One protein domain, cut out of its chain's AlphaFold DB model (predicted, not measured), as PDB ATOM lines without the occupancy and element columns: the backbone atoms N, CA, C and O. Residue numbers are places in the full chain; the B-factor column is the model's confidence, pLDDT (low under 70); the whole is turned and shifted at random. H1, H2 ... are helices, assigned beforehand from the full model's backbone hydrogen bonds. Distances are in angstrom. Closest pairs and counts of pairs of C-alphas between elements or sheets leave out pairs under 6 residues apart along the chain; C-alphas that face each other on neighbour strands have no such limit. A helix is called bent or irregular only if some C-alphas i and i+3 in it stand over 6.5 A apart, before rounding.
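AT A GLANCE: This is residues 263 to 284 and 306 to 336 of the 361 residues of the protein "Predicted protein" of Nematostella vectensis (UniProt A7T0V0). A long helix, H1, makes the longest axis, and a hairpin of two shorter helices, H2 and H3, packs on it: H2 crosses H1 steeply, while H3 meets the first end of H1, residues 264 to 268. The hairpin is loosely joined, with H2 meeting H3 through its residues 313 to 317 alone. The 53 printed residues hold three named helices, in the order H1, H2, H3, and no named strand; the class is all helix. The whole is compact, with a radius of gyration of the C-alphas of 10.6 A, and spans 32 by 22 by 18 A.

IN THESE COORDINATES: H1, residues 264 to 280, is 24.4 A long and begins at C-alpha 264, (8.997, -7.108, 37.794). It is neither bent nor irregular, but only just: C-alphas 266 and 269 are 6.1 A apart. H2, residues 306 to 317, measures 15.9 A. H3, residues 322 to 331, measures 14.5 A and ends at C-alpha 331, (9.086, -13.406, 34.706).

HOW THE PARTS SIT: H1 and H2 touch at a steep tilt of 56 degrees, opposite ways; their closest C-alphas, of Ala 275 and His 308, are 5.0 A apart. H1 touches H3 with residues 264 to 268 alone, about perpendicular at 74 degrees; the closest C-alphas, of Ile 264 and Leu 328, are 6.0 A apart. H2 and H3 form a helical hairpin, a shallow tilt of 28 degrees, opposite ways; the closest C-alphas, of Cys 317 and Glu 325, are 5.6 A apart. The helix packing is mostly crossed, but only just, with 1 of 3 touching pairs at a shallow tilt. Every O i to N i+4 pair is within hydrogen-bond range in H2, against 11 of 13 in H1 and 5 of 6 in H3.

THE WHOLE: The two C-alphas farthest apart, of Asp 282 and Ser 323, are 31.9 A apart. Residues 285 to 305 are not printed, and C-alphas 284 and 306 are 13.4 A apart across this cut, which lies in the link from H1 to H2. The link from H2 to H3 is tight. Mean pLDDT of the printed part is 77.0; residues 263 to 266, 319 to 322 and 335 to 336 are under 70.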
ATOM      1  N   THR A 263       9.126  -2.344  38.620       55.78
ATOM      2  CA  THR A 263      10.000  -3.411  38.139       55.78
ATOM      3  C   THR A 263       9.364  -4.747  38.517       55.78
ATOM      4  O   THR A 263       8.860  -4.916  39.625       55.78
ATOM      5  N   ILE A 264       9.404  -5.708  37.596       57.31
ATOM      6  CA  ILE A 264       8.997  -7.108  37.794       57.31
ATOM      7  C   ILE A 264       9.457  -7.658  39.160       57.31
ATOM      8  O   ILE A 264       8.724  -8.403  39.805       57.31
ATOM      9  N   THR A 265      10.635  -7.235  39.631       55.84
ATOM     10  CA  THR A 265      11.224  -7.599  40.928       55.84
ATOM     11  C   THR A 265      10.354  -7.253  42.140       55.84
ATOM     12  O   THR A 265      10.502  -7.899  43.168       55.84
ATOM     13  N   GLY A 266       9.449  -6.274  42.047       64.31
ATOM     14  CA  GLY A 266       8.486  -5.947  43.102       64.31
ATOM     15  C   GLY A 266       7.185  -6.753  43.021       64.31
ATOM     16  O   GLY A 266       6.582  -7.039  44.052       64.31
ATOM     17  N   PHE A 267       6.767  -7.151  41.816       72.75
ATOM     18  CA  PHE A 267       5.527  -7.906  41.607       72.75
ATOM     19  C   PHE A 267       5.699  -9.404  41.840       72.75
ATOM     20  O   PHE A 267       4.799 -10.024  42.393       72.75
ATOM     21  N   VAL A 268       6.843  -9.986  41.471       79.19
ATOM     22  CA  VAL A 268       7.097 -11.424  41.664       79.19
ATOM     23  C   VAL A 268       6.965 -11.833  43.143       79.19
ATOM     24  O   VAL A 268       6.139 -12.704  43.416       79.19
ATOM     25  N   PRO A 269       7.608 -11.154  44.117       79.19
ATOM     26  CA  PRO A 269       7.441 -11.493  45.534       79.19
ATOM     27  C   PRO A 269       6.007 -11.298  46.043       79.19
ATOM     28  O   PRO A 269       5.570 -11.987  46.959       79.19
ATOM     29  N   GLN A 270       5.254 -10.355  45.468       76.75
ATOM     30  CA  GLN A 270       3.847 -10.149  45.822       76.75
ATOM     31  C   GLN A 270       2.972 -11.291  45.306       76.75
ATOM     32  O   GLN A 270       2.139 -11.792  46.054       76.75
ATOM     33  N   VAL A 271       3.180 -11.725  44.059       84.75
ATOM     34  CA  VAL A 271       2.490 -12.886  43.478       84.75
ATOM     35  C   VAL A 271       2.798 -14.143  44.286       84.75
ATOM     36  O   VAL A 271       1.880 -14.894  44.599       84.75
ATOM     37  N   GLU A 272       4.059 -14.351  44.667       84.88
ATOM     38  CA  GLU A 272       4.478 -15.480  45.505       84.88
ATOM     39  C   GLU A 272       3.834 -15.432  46.893       84.88
ATOM     40  O   GLU A 272       3.267 -16.427  47.334       84.88
ATOM     41  N   CYS A 273       3.830 -14.268  47.546       83.88
ATOM     42  CA  CYS A 273       3.207 -14.088  48.858       83.88
ATOM     43  C   CYS A 273       1.692 -14.350  48.819       83.88
ATOM     44  O   CYS A 273       1.151 -15.033  49.689       83.88
ATOM     45  N   VAL A 274       1.001 -13.855  47.785       84.12
ATOM     46  CA  VAL A 274      -0.427 -14.142  47.584       84.12
ATOM     47  C   VAL A 274      -0.637 -15.630  47.303       84.12
ATOM     48  O   VAL A 274      -1.564 -16.211  47.857       84.12
ATOM     49  N   ALA A 275       0.236 -16.276  46.528       86.56
ATOM     50  CA  ALA A 275       0.139 -17.707  46.251       86.56
ATOM     51  C   ALA A 275       0.351 -18.564  47.509       86.56
ATOM     52  O   ALA A 275      -0.406 -19.508  47.727       86.56
ATOM     53  N   ASP A 276       1.321 -18.217  48.357       87.12
ATOM     54  CA  ASP A 276       1.573 -18.889  49.637       87.12
ATOM     55  C   ASP A 276       0.400 -18.685  50.614       87.12
ATOM     56  O   ASP A 276      -0.021 -19.615  51.312       87.12
ATOM     57  N   TYR A 277      -0.197 -17.489  50.625       85.94
ATOM     58  CA  TYR A 277      -1.421 -17.230  51.382       85.94
ATOM     59  C   TYR A 277      -2.601 -18.056  50.854       85.94
ATOM     60  O   TYR A 277      -3.320 -18.676  51.632       85.94
ATOM     61  N   LEU A 278      -2.789 -18.123  49.532       84.38
ATOM     62  CA  LEU A 278      -3.854 -18.927  48.936       84.38
ATOM     63  C   LEU A 278      -3.677 -20.415  49.249       84.38
ATOM     64  O   LEU A 278      -4.661 -21.063  49.591       84.38
ATOM     65  N   ALA A 279      -2.441 -20.921  49.226       84.31
ATOM     66  CA  ALA A 279      -2.118 -22.309  49.549       84.31
ATOM     67  C   ALA A 279      -2.412 -22.682  51.011       84.31
ATOM     68  O   ALA A 279      -2.724 -23.834  51.308       84.31
ATOM     69  N   THR A 280      -2.316 -21.716  51.927       83.94
ATOM     70  CA  THR A 280      -2.657 -21.906  53.348       83.94
ATOM     71  C   THR A 280      -4.125 -21.605  53.659       83.94
ATOM     72  O   THR A 280      -4.621 -21.977  54.722       83.94
ATOM     73  N   SER A 281      -4.836 -20.955  52.739       81.38
ATOM     74  CA  SER A 281      -6.249 -20.612  52.875       81.38
ATOM     75  C   SER A 281      -7.180 -21.717  52.358       81.38
ATOM     76  O   SER A 281      -6.813 -22.541  51.526       81.38
ATOM     77  N   ASP A 282      -8.445 -21.700  52.784       70.81
ATOM     78  CA  ASP A 282      -9.481 -22.623  52.292       70.81
ATOM     79  C   ASP A 282     -10.056 -22.247  50.904       70.81
ATOM     80  O   ASP A 282     -11.133 -22.708  50.519       70.81
ATOM     81  N   ILE A 283      -9.355 -21.410  50.132       76.19
ATOM     82  CA  ILE A 283      -9.822 -20.887  48.841       76.19
ATOM     83  C   ILE A 283      -9.513 -21.887  47.718       76.19
ATOM     84  O   ILE A 283      -8.381 -22.323  47.542       76.19
ATOM     85  N   ASN A 284     -10.526 -22.247  46.919       76.44
ATOM     86  CA  ASN A 284     -10.360 -23.182  45.805       76.44
ATOM     87  C   ASN A 284      -9.868 -22.465  44.531       76.44
ATOM     88  O   ASN A 284     -10.625 -21.727  43.897       76.44
ATOM     89  N   GLU A 306       1.757 -24.154  40.991       83.56
ATOM     90  CA  GLU A 306       1.618 -23.405  39.738       83.56
ATOM     91  C   GLU A 306       0.200 -22.862  39.537       83.56
ATOM     92  O   GLU A 306       0.043 -21.726  39.090       83.56
ATOM     93  N   ASP A 307      -0.837 -23.618  39.915       82.88
ATOM     94  CA  ASP A 307      -2.221 -23.143  39.833       82.88
ATOM     95  C   ASP A 307      -2.464 -21.966  40.803       82.88
ATOM     96  O   ASP A 307      -3.121 -20.989  40.436       82.88
ATOM     97  N   HIS A 308      -1.846 -21.985  41.994       85.88
ATOM     98  CA  HIS A 308      -1.881 -20.862  42.944       85.88
ATOM     99  C   HIS A 308      -1.149 -19.627  42.408       85.88
ATOM    100  O   HIS A 308      -1.666 -18.513  42.506       85.88
ATOM    101  N   LEU A 309       0.031 -19.808  41.805       86.25
ATOM    102  CA  LEU A 309       0.785 -18.719  41.175       86.25
ATOM    103  C   LEU A 309       0.020 -18.114  39.998       86.25
ATOM    104  O   LEU A 309      -0.019 -16.894  39.846       86.25
ATOM    105  N   ARG A 310      -0.640 -18.945  39.189       84.06
ATOM    106  CA  ARG A 310      -1.442 -18.494  38.050       84.06
ATOM    107  C   ARG A 310      -2.661 -17.696  38.500       84.06
ATOM    108  O   ARG A 310      -2.928 -16.637  37.936       84.06
ATOM    109  N   TYR A 311      -3.365 -18.173  39.522       83.75
ATOM    110  CA  TYR A 311      -4.508 -17.462  40.092       83.75
ATOM    111  C   TYR A 311      -4.084 -16.128  40.720       83.75
ATOM    112  O   TYR A 311      -4.669 -15.089  40.421       83.75
ATOM    113  N   SER A 312      -3.003 -16.132  41.507       84.50
ATOM    114  CA  SER A 312      -2.437 -14.928  42.137       84.50
ATOM    115  C   SER A 312      -1.962 -13.905  41.107       84.50
ATOM    116  O   SER A 312      -2.207 -12.709  41.249       84.50
ATOM    117  N   SER A 313      -1.320 -14.381  40.037       84.81
ATOM    118  CA  SER A 313      -0.909 -13.551  38.908       84.81
ATOM    119  C   SER A 313      -2.119 -12.915  38.225       84.81
ATOM    120  O   SER A 313      -2.109 -11.709  38.012       84.81
ATOM    121  N   GLY A 314      -3.196 -13.674  37.982       81.88
ATOM    122  CA  GLY A 314      -4.455 -13.144  37.446       81.88
ATOM    123  C   GLY A 314      -5.047 -12.032  38.316       81.88
ATOM    124  O   GLY A 314      -5.318 -10.944  37.815       81.88
ATOM    125  N   MET A 315      -5.133 -12.257  39.632       79.44
ATOM    126  CA  MET A 315      -5.627 -11.249  40.580       79.44
ATOM    127  C   MET A 315      -4.809  -9.956  40.551       79.44
ATOM    128  O   MET A 315      -5.365  -8.871  40.674       79.44
ATOM    129  N   ILE A 316      -3.486 -10.059  40.424       78.94
ATOM    130  CA  ILE A 316      -2.604  -8.889  40.373       78.94
ATOM    131  C   ILE A 316      -2.688  -8.209  38.998       78.94
ATOM    132  O   ILE A 316      -2.692  -6.981  38.933       78.94
ATOM    133  N   CYS A 317      -2.824  -8.979  37.913       78.94
ATOM    134  CA  CYS A 317      -2.942  -8.463  36.547       78.94
ATOM    135  C   CYS A 317      -4.222  -7.651  36.314       78.94
ATOM    136  O   CYS A 317      -4.160  -6.680  35.565       78.94
ATOM    137  N   ASP A 318      -5.320  -7.934  37.023       73.69
ATOM    138  CA  ASP A 318      -6.545  -7.109  36.992       73.69
ATOM    139  C   ASP A 318      -6.295  -5.639  37.395       73.69
ATOM    140  O   ASP A 318      -7.070  -4.738  37.060       73.69
ATOM    141  N   TYR A 319      -5.196  -5.376  38.112       66.19
ATOM    142  CA  TYR A 319      -4.777  -4.039  38.532       66.19
ATOM    143  C   TYR A 319      -3.613  -3.468  37.709       66.19
ATOM    144  O   TYR A 319      -3.196  -2.333  37.965       66.19
ATOM    145  N   LEU A 320      -3.087  -4.222  36.741       68.38
ATOM    146  CA  LEU A 320      -1.969  -3.839  35.879       68.38
ATOM    147  C   LEU A 320      -2.444  -3.511  34.458       68.38
ATOM    148  O   LEU A 320      -3.535  -3.876  34.033       68.38
ATOM    149  N   SER A 321      -1.618  -2.794  33.694       66.88
ATOM    150  CA  SER A 321      -1.854  -2.637  32.256       66.88
ATOM    151  C   SER A 321      -1.411  -3.887  31.495       66.88
ATOM    152  O   SER A 321      -0.459  -4.553  31.898       66.88
ATOM    153  N   LEU A 322      -2.023  -4.135  30.333       69.81
ATOM    154  CA  LEU A 322      -1.731  -5.292  29.469       69.81
ATOM    155  C   LEU A 322      -0.227  -5.462  29.164       69.81
ATOM    156  O   LEU A 322       0.304  -6.567  29.187       69.81
ATOM    157  N   SER A 323       0.499  -4.356  28.976       70.12
ATOM    158  CA  SER A 323       1.952  -4.366  28.745       70.12
ATOM    159  C   SER A 323       2.785  -4.909  29.916       70.12
ATOM    160  O   SER A 323       3.900  -5.391  29.713       70.12
ATOM    161  N   TRP A 324       2.282  -4.804  31.149       70.94
ATOM    162  CA  TRP A 324       2.946  -5.293  32.359       70.94
ATOM    163  C   TRP A 324       2.538  -6.718  32.705       70.94
ATOM    164  O   TRP A 324       3.370  -7.469  33.204       70.94
ATOM    165  N   GLU A 325       1.308  -7.106  32.382       76.12
ATOM    166  CA  GLU A 325       0.851  -8.491  32.481       76.12
ATOM    167  C   GLU A 325       1.766  -9.431  31.682       76.12
ATOM    168  O   GLU A 325       2.251 -10.426  32.219       76.12
ATOM    169  N   GLU A 326       2.101  -9.082  30.436       79.06
ATOM    170  CA  GLU A 326       3.025  -9.875  29.612       79.06
ATOM    171  C   GLU A 326       4.421  -9.996  30.240       79.06
ATOM    172  O   GLU A 326       5.032 -11.066  30.234       79.06
ATOM    173  N   LYS A 327       4.935  -8.896  30.802       78.81
ATOM    174  CA  LYS A 327       6.237  -8.854  31.478       78.81
ATOM    175  C   LYS A 327       6.245  -9.706  32.750       78.81
ATOM    176  O   LYS A 327       7.219 -10.413  32.998       78.81
ATOM    177  N   LEU A 328       5.167  -9.665  33.532       80.56
ATOM    178  CA  LEU A 328       5.010 -10.442  34.761       80.56
ATOM    179  C   LEU A 328       4.863 -11.939  34.464       80.56
ATOM    180  O   LEU A 328       5.528 -12.754  35.101       80.56
ATOM    181  N   LYS A 329       4.059 -12.309  33.460       80.38
ATOM    182  CA  LYS A 329       3.906 -13.706  33.020       80.38
ATOM    183  C   LYS A 329       5.229 -14.301  32.540       80.38
ATOM    184  O   LYS A 329       5.565 -15.412  32.944       80.38
ATOM    185  N   LYS A 330       6.005 -13.540  31.755       83.06
ATOM    186  CA  LYS A 330       7.360 -13.932  31.325       83.06
ATOM    187  C   LYS A 330       8.301 -14.146  32.510       83.06
ATOM    188  O   LYS A 330       9.075 -15.091  32.500       83.06
ATOM    189  N   ALA A 331       8.225 -13.298  33.532       80.25
ATOM    190  CA  ALA A 331       9.086 -13.406  34.706       80.25
ATOM    191  C   ALA A 331       8.752 -14.583  35.630       80.25
ATOM    192  O   ALA A 331       9.645 -15.135  36.261       80.25
ATOM    193  N   LEU A 332       7.474 -14.961  35.705       81.25
ATOM    194  CA  LEU A 332       7.003 -16.083  36.517       81.25
ATOM    195  C   LEU A 332       7.181 -17.447  35.823       81.25
ATOM    196  O   LEU A 332       6.831 -18.462  36.416       81.25
ATOM    197  N   ASN A 333       7.698 -17.484  34.585       80.69
ATOM    198  CA  ASN A 333       7.854 -18.700  33.769       80.69
ATOM    199  C   ASN A 333       6.571 -19.552  33.678       80.69
ATOM    200  O   ASN A 333       6.633 -20.778  33.612       80.69
ATOM    201  N   LEU A 334       5.393 -18.920  33.695       72.56
ATOM    202  CA  LEU A 334       4.125 -19.646  33.638       72.56
ATOM    203  C   LEU A 334       3.834 -20.062  32.185       72.56
ATOM    204  O   LEU A 334       3.763 -19.178  31.329       72.56
ATOM    205  N   PRO A 335       3.615 -21.357  31.879       58.91
ATOM    206  CA  PRO A 335       3.259 -21.777  30.529       58.91
ATOM    207  C   PRO A 335       1.905 -21.178  30.119       58.91
ATOM    208  O   PRO A 335       0.903 -21.247  30.855       58.91
ATOM    209  N   GLU A 336       1.865 -20.570  28.929       55.25
ATOM    210  CA  GLU A 336       0.604 -20.268  28.255       55.25
ATOM    211  C   GLU A 336      -0.130 -21.589  28.051       55.25
ATOM    212  O   GLU A 336       0.452 -22.573  27.603       55.25
TER     213      GLU A 336